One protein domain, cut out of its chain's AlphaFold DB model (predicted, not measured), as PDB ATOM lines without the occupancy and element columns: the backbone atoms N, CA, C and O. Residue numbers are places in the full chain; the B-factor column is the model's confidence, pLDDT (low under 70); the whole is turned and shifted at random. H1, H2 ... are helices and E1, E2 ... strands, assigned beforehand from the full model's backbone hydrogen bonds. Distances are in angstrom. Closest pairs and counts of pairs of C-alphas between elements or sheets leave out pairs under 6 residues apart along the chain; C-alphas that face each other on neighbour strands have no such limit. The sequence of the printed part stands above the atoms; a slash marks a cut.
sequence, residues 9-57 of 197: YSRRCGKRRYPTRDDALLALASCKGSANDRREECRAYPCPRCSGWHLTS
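What this domain is: This is residues 9 to 57 of the 197 residues of an uncharacterized protein of Bifidobacterium italicum (UniProt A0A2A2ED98). A two-stranded hairpin, E2 and E3, has one short helix, H1, packed on both of its strands, while the short strand E1 packs on E3. The long loop of residues 30 to 42 swings out from the end of H1 and comes back into E2; its Asp 37 and Ser 51 in the hairpin's turn mark the ends of the domain's greatest length. The printed part has 49 residues with one named helix and three named strands, in the order E1, H1, E2, E3. The sheet of two, E2 - E3, is antiparallel, and the class is mixed, helices and strands, with under half of the residues in named elements. The whole is compact, with a radius of gyration of the C-alphas of 10.7 A and spans of 29 by 20 by 14 A.

Where its parts are: E2 is residues 43 to 47 and runs 12.8 A from first to last C-alpha, beginning with C-alpha 43 at (-33.029, -17.829, 13.046). E3, residues 52 to 56, measures 13.4 A and ends with C-alpha 56 at (-33.328, -22.547, 10.373). H1, residues 21 to 29, is 12.4 A long and begins with C-alpha 21 at (-23.376, -17.474, 17.568). E1 is residues 15 to 17, 6.1 A long.

How they stand to each other: E2 and E3 form a hairpin of antiparallel neighbours, with 141 degrees between their N-to-C directions. The C-alphas of Pro 46 and Trp 53 face each other at 4.4 A. N 47 and O 52 are within hydrogen-bond range at 2.7 A, and so are N 45 and O 54 at 2.9 A. The closest C-alphas of H1 and E2 are those of Ala 24 and Ala 44, 5.8 A apart. Those of H1 and E3 are Ala 24 and Trp 53, 6.1 A apart. In H1 every O i to N i+4 pair is within hydrogen-bond range. E1 pairs with no named strand, but residues 9 to 10 pair with its residues 15 to 16, antiparallel. The closest C-alphas of E1 and E3 are those of Arg 17 and His 54, 5.4 A apart. E1 and E2 are apart, only just, at 8.4 A; E1 and H1 are also only just apart, at 8.2 A.

The domain as a whole: The two C-alphas farthest apart, those of Asp 37 and Ser 51, lie 30.0 A from each other. The printed part has no cut. The link from H1 to E2 is long, with 13 residues; the links from E1 to H1 and from E2 to E3 are tight. The mean pLDDT of the printed part is 75.6, and it is under 70 at residues 32 to 40, 45, 48 to 49 and 56 to 57.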
ATOM      1  N   TYR A   9     -19.137 -27.273   6.727       89.94
ATOM      2  CA  TYR A   9     -20.125 -28.348   6.704       89.94
ATOM      3  C   TYR A   9     -19.840 -29.330   7.841       89.94
ATOM      4  O   TYR A   9     -18.705 -29.782   7.995       89.94
ATOM      5  N   SER A  10     -20.849 -29.676   8.644       84.56
ATOM      6  CA  SER A  10     -20.674 -30.678   9.696       84.56
ATOM      7  C   SER A  10     -21.106 -32.060   9.223       84.56
ATOM      8  O   SER A  10     -22.293 -32.318   9.037       84.56
ATOM      9  N   ARG A  11     -20.152 -32.995   9.142       85.38
ATOM     10  CA  ARG A  11     -20.435 -34.417   8.874       85.38
ATOM     11  C   ARG A  11     -21.234 -35.106   9.995       85.38
ATOM     12  O   ARG A  11     -21.853 -36.126   9.741       85.38
ATOM     13  N   ARG A  12     -21.268 -34.542  11.213       74.88
ATOM     14  CA  ARG A  12     -22.002 -35.112  12.367       74.88
ATOM     15  C   ARG A  12     -23.516 -34.900  12.296       74.88
ATOM     16  O   ARG A  12     -24.276 -35.656  12.891       74.88
ATOM     17  N   CYS A  13     -23.965 -33.841  11.624       72.75
ATOM     18  CA  CYS A  13     -25.390 -33.512  11.517       72.75
ATOM     19  C   CYS A  13     -25.867 -33.232  10.088       72.75
ATOM     20  O   CYS A  13     -27.056 -32.991   9.905       72.75
ATOM     21  N   GLY A  14     -24.970 -33.241   9.097       80.62
ATOM     22  CA  GLY A  14     -25.297 -33.001   7.690       80.62
ATOM     23  C   GLY A  14     -25.720 -31.562   7.376       80.62
ATOM     24  O   GLY A  14     -26.354 -31.316   6.357       80.62
ATOM     25  N   LYS A  15     -25.424 -30.599   8.261       79.94
ATOM     26  CA  LYS A  15     -25.857 -29.198   8.129       79.94
ATOM     27  C   LYS A  15     -24.672 -28.239   8.067       79.94
ATOM     28  O   LYS A  15     -23.584 -28.524   8.579       79.94
ATOM     29  N   ARG A  16     -24.902 -27.060   7.479       88.88
ATOM     30  CA  ARG A  16     -23.947 -25.944   7.493       88.88
ATOM     31  C   ARG A  16     -23.801 -25.410   8.920       88.88
ATOM     32  O   ARG A  16     -24.764 -24.914   9.492       88.88
ATOM     33  N   ARG A  17     -22.610 -25.564   9.493       90.94
ATOM     34  CA  ARG A  17     -22.201 -25.201  10.854       90.94
ATOM     35  C   ARG A  17     -21.515 -23.842  10.861       90.94
ATOM     36  O   ARG A  17     -20.578 -23.618  10.101       90.94
ATOM     37  N   TYR A  18     -21.910 -22.997  11.792       92.38
ATOM     38  CA  TYR A  18     -21.234 -21.758  12.152       92.38
ATOM     39  C   TYR A  18     -20.504 -21.996  13.480       92.38
ATOM     40  O   TYR A  18     -21.105 -22.555  14.399       92.38
ATOM     41  N   PRO A  19     -19.203 -21.687  13.606       89.62
ATOM     42  CA  PRO A  19     -18.458 -21.977  14.831       89.62
ATOM     43  C   PRO A  19     -19.014 -21.246  16.056       89.62
ATOM     44  O   PRO A  19     -19.047 -21.818  17.141       89.62
ATOM     45  N   THR A  20     -19.485 -20.012  15.867       85.56
ATOM     46  CA  THR A  20     -19.992 -19.145  16.936       85.56
ATOM     47  C   THR A  20     -21.416 -18.669  16.654       85.56
ATOM     48  O   THR A  20     -21.930 -18.807  15.540       85.56
ATOM     49  N   ARG A  21     -22.058 -18.103  17.685       83.44
ATOM     50  CA  ARG A  21     -23.376 -17.474  17.568       83.44
ATOM     51  C   ARG A  21     -23.334 -16.287  16.612       83.44
ATOM     52  O   ARG A  21     -24.215 -16.168  15.768       83.44
ATOM     53  N   ASP A  22     -22.300 -15.461  16.717       85.38
ATOM     54  CA  ASP A  22     -22.160 -14.245  15.916       85.38
ATOM     55  C   ASP A  22     -21.929 -14.580  14.442       85.38
ATOM     56  O   ASP A  22     -22.576 -13.996  13.578       85.38
ATOM     57  N   ASP A  23     -21.127 -15.615  14.153       88.44
ATOM     58  CA  ASP A  23     -20.979 -16.157  12.797       88.44
ATOM     59  C   ASP A  23     -22.344 -16.577  12.207       88.44
ATOM     60  O   ASP A  23     -22.618 -16.352  11.028       88.44
ATOM     61  N   ALA A  24     -23.227 -17.171  13.018       84.31
ATOM     62  CA  ALA A  24     -24.561 -17.566  12.573       84.31
ATOM     63  C   ALA A  24     -25.502 -16.367  12.391       84.31
ATOM     64  O   ALA A  24     -26.269 -16.340  11.436       84.31
ATOM     65  N   LEU A  25     -25.453 -15.362  13.266       81.19
ATOM     66  CA  LEU A  25     -26.291 -14.164  13.142       81.19
ATOM     67  C   LEU A  25     -25.889 -13.300  11.944       81.19
ATOM     68  O   LEU A  25     -26.757 -12.828  11.216       81.19
ATOM     69  N   LEU A  26     -24.589 -13.157  11.693       88.88
ATOM     70  CA  LEU A  26     -24.070 -12.484  10.502       88.88
ATOM     71  C   LEU A  26     -24.476 -13.229   9.226       88.88
ATOM     72  O   LEU A  26     -24.854 -12.603   8.234       88.88
ATOM     73  N   ALA A  27     -24.453 -14.564   9.258       88.19
ATOM     74  CA  ALA A  27     -24.950 -15.379   8.157       88.19
ATOM     75  C   ALA A  27     -26.450 -15.201   7.927       88.19
ATOM     76  O   ALA A  27     -26.867 -15.052   6.783       88.19
ATOM     77  N   LEU A  28     -27.234 -15.169   9.005       83.94
ATOM     78  CA  LEU A  28     -28.675 -14.956   8.958       83.94
ATOM     79  C   LEU A  28     -29.028 -13.587   8.365       83.94
ATOM     80  O   LEU A  28     -29.863 -13.507   7.474       83.94
ATOM     81  N   ALA A  29     -28.346 -12.527   8.801       81.94
ATOM     82  CA  ALA A  29     -28.521 -11.179   8.260       81.94
ATOM     83  C   ALA A  29     -28.094 -11.067   6.783       81.94
ATOM     84  O   ALA A  29     -28.547 -10.178   6.068       81.94
ATOM     85  N   SER A  30     -27.225 -11.974   6.323       82.88
ATOM     86  CA  SER A  30     -26.764 -12.043   4.933       82.88
ATOM     87  C   SER A  30     -27.662 -12.902   4.030       82.88
ATOM     88  O   SER A  30     -27.432 -12.948   2.818       82.88
ATOM     89  N   CYS A  31     -28.654 -13.616   4.577       75.50
ATOM     90  CA  CYS A  31     -29.596 -14.410   3.791       75.50
ATOM     91  C   CYS A  31     -30.524 -13.479   2.994       75.50
ATOM     92  O   CYS A  31     -31.337 -12.765   3.567       75.50
ATOM     93  N   LYS A  32     -30.419 -13.499   1.661       60.22
ATOM     94  CA  LYS A  32     -31.231 -12.676   0.743       60.22
ATOM     95  C   LYS A  32     -32.501 -13.389   0.251       60.22
ATOM     96  O   LYS A  32     -32.866 -13.255  -0.911       60.22
ATOM     97  N   GLY A  33     -33.135 -14.176   1.116       55.41
ATOM     98  CA  GLY A  33     -34.238 -15.053   0.722       55.41
ATOM     99  C   GLY A  33     -33.765 -16.338   0.033       55.41
ATOM    100  O   GLY A  33     -32.615 -16.479  -0.397       55.41
ATOM    101  N   SER A  34     -34.640 -17.338   0.022       56.12
ATOM    102  CA  SER A  34     -34.409 -18.651  -0.588       56.12
ATOM    103  C   SER A  34     -34.964 -18.662  -2.011       56.12
ATOM    104  O   SER A  34     -36.033 -18.122  -2.246       56.12
ATOM    105  N   ALA A  35     -34.305 -19.361  -2.942       50.94
ATOM    106  CA  ALA A  35     -34.823 -19.578  -4.304       50.94
ATOM    107  C   ALA A  35     -36.187 -20.308  -4.336       50.94
ATOM    108  O   ALA A  35     -36.866 -20.328  -5.355       50.94
ATOM    109  N   ASN A  36     -36.575 -20.922  -3.218       51.03
ATOM    110  CA  ASN A  36     -37.934 -21.360  -2.934       51.03
ATOM    111  C   ASN A  36     -38.603 -20.317  -2.023       51.03
ATOM    112  O   ASN A  36     -38.278 -20.290  -0.831       51.03
ATOM    113  N   ASP A  37     -39.591 -19.577  -2.539       53.12
ATOM    114  CA  ASP A  37     -40.439 -18.577  -1.837       53.12
ATOM    115  C   ASP A  37     -41.176 -19.104  -0.586       53.12
ATOM    116  O   ASP A  37     -41.941 -18.401   0.065       53.12
ATOM    117  N   ARG A  38     -40.983 -20.379  -0.234       51.00
ATOM    118  CA  ARG A  38     -41.658 -21.048   0.882       51.00
ATOM    119  C   ARG A  38     -40.778 -21.268   2.113       51.00
ATOM    120  O   ARG A  38     -41.302 -21.747   3.116       51.00
ATOM    121  N   ARG A  39     -39.458 -21.025   2.056       54.75
ATOM    122  CA  ARG A  39     -38.538 -21.334   3.175       54.75
ATOM    123  C   ARG A  39     -37.364 -20.364   3.270       54.75
ATOM    124  O   ARG A  39     -36.290 -20.649   2.754       54.75
ATOM    125  N   GLU A  40     -37.538 -19.263   3.990       69.00
ATOM    126  CA  GLU A  40     -36.445 -18.336   4.307       69.00
ATOM    127  C   GLU A  40     -35.860 -18.620   5.684       69.00
ATOM    128  O   GLU A  40     -36.591 -18.733   6.662       69.00
ATOM    129  N   GLU A  41     -34.536 -18.745   5.760       73.31
ATOM    130  CA  GLU A  41     -33.812 -18.870   7.023       73.31
ATOM    131  C   GLU A  41     -34.038 -17.616   7.880       73.31
ATOM    132  O   GLU A  41     -33.738 -16.507   7.456       73.31
ATOM    133  N   CYS A  42     -34.555 -17.790   9.093       72.81
ATOM    134  CA  CYS A  42     -35.052 -16.695   9.937       72.81
ATOM    135  C   CYS A  42     -34.498 -16.732  11.373       72.81
ATOM    136  O   CYS A  42     -34.838 -15.879  12.193       72.81
ATOM    137  N   ARG A  43     -33.645 -17.714  11.713       71.56
ATOM    138  CA  ARG A  43     -33.029 -17.829  13.046       71.56
ATOM    139  C   ARG A  43     -31.740 -18.653  13.069       71.56
ATOM    140  O   ARG A  43     -31.587 -19.570  12.274       71.56
ATOM    141  N   ALA A  44     -30.877 -18.398  14.063       78.00
ATOM    142  CA  ALA A  44     -29.755 -19.255  14.458       78.00
ATOM    143  C   ALA A  44     -30.033 -20.086  15.740       78.00
ATOM    144  O   ALA A  44     -30.620 -19.574  16.694       78.00
ATOM    145  N   TYR A  45     -29.579 -21.345  15.801       69.06
ATOM    146  CA  TYR A  45     -29.707 -22.224  16.981       69.06
ATOM    147  C   TYR A  45     -28.441 -23.071  17.240       69.06
ATOM    148  O   TYR A  45     -27.754 -23.430  16.278       69.06
ATOM    149  N   PRO A  46     -28.117 -23.415  18.507       71.44
ATOM    150  CA  PRO A  46     -26.980 -24.275  18.828       71.44
ATOM    151  C   PRO A  46     -27.301 -25.748  18.543       71.44
ATOM    152  O   PRO A  46     -28.381 -26.254  18.842       71.44
ATOM    153  N   CYS A  47     -26.349 -26.466  17.961       70.38
ATOM    154  CA  CYS A  47     -26.497 -27.866  17.596       70.38
ATOM    155  C   CYS A  47     -25.894 -28.792  18.655       70.38
ATOM    156  O   CYS A  47     -24.668 -28.792  18.812       70.38
ATOM    157  N   PRO A  48     -26.688 -29.682  19.275       64.25
ATOM    158  CA  PRO A  48     -26.170 -30.620  20.271       64.25
ATOM    159  C   PRO A  48     -25.248 -31.691  19.663       64.25
ATOM    160  O   PRO A  48     -24.458 -32.301  20.369       64.25
ATOM    161  N   ARG A  49     -25.314 -31.928  18.342       67.00
ATOM    162  CA  ARG A  49     -24.506 -32.963  17.663       67.00
ATOM    163  C   ARG A  49     -23.133 -32.475  17.205       67.00
ATOM    164  O   ARG A  49     -22.194 -33.264  17.121       67.00
ATOM    165  N   CYS A  50     -23.024 -31.203  16.822       79.00
ATOM    166  CA  CYS A  50     -21.796 -30.669  16.226       79.00
ATOM    167  C   CYS A  50     -21.138 -29.542  17.022       79.00
ATOM    168  O   CYS A  50     -20.123 -29.014  16.560       79.00
ATOM    169  N   SER A  51     -21.703 -29.172  18.176       79.62
ATOM    170  CA  SER A  51     -21.183 -28.109  19.046       79.62
ATOM    171  C   SER A  51     -20.891 -26.827  18.257       79.62
ATOM    172  O   SER A  51     -19.813 -26.243  18.326       79.62
ATOM    173  N   GLY A  52     -21.814 -26.460  17.374       83.19
ATOM    174  CA  GLY A  52     -21.769 -25.239  16.577       83.19
ATOM    175  C   GLY A  52     -23.186 -24.775  16.284       83.19
ATOM    176  O   GLY A  52     -24.146 -25.419  16.695       83.19
ATOM    177  N   TRP A  53     -23.324 -23.669  15.580       87.44
ATOM    178  CA  TRP A  53     -24.598 -23.021  15.310       87.44
ATOM    179  C   TRP A  53     -25.104 -23.361  13.907       87.44
ATOM    180  O   TRP A  53     -24.319 -23.649  13.003       87.44
ATOM    181  N   HIS A  54     -26.416 -23.345  13.712       83.44
ATOM    182  CA  HIS A  54     -27.075 -23.586  12.428       83.44
ATOM    183  C   HIS A  54     -28.161 -22.548  12.190       83.44
ATOM    184  O   HIS A  54     -28.720 -22.028  13.154       83.44
ATOM    185  N   LEU A  55     -28.480 -22.299  10.921       82.38
ATOM    186  CA  LEU A  55     -29.673 -21.542  10.566       82.38
ATOM    187  C   LEU A  55     -30.887 -22.469  10.478       82.38
ATOM    188  O   LEU A  55     -30.745 -23.683  10.273       82.38
ATOM    189  N   THR A  56     -32.065 -21.900  10.698       66.50
ATOM    190  CA  THR A  56     -33.328 -22.547  10.373       66.50
ATOM    191  C   THR A  56     -34.316 -21.563   9.748       66.50
ATOM    192  O   THR A  56     -34.448 -20.425  10.200       66.50
ATOM    193  N   SER A  57     -35.048 -22.039   8.737       61.84
ATOM    194  CA  SER A  57     -36.231 -21.394   8.143       61.84
ATOM    195  C   SER A  57     -37.513 -21.553   8.955       61.84
ATOM    196  O   SER A  57     -38.604 -21.195   8.522       61.84
TER     197      SER A  57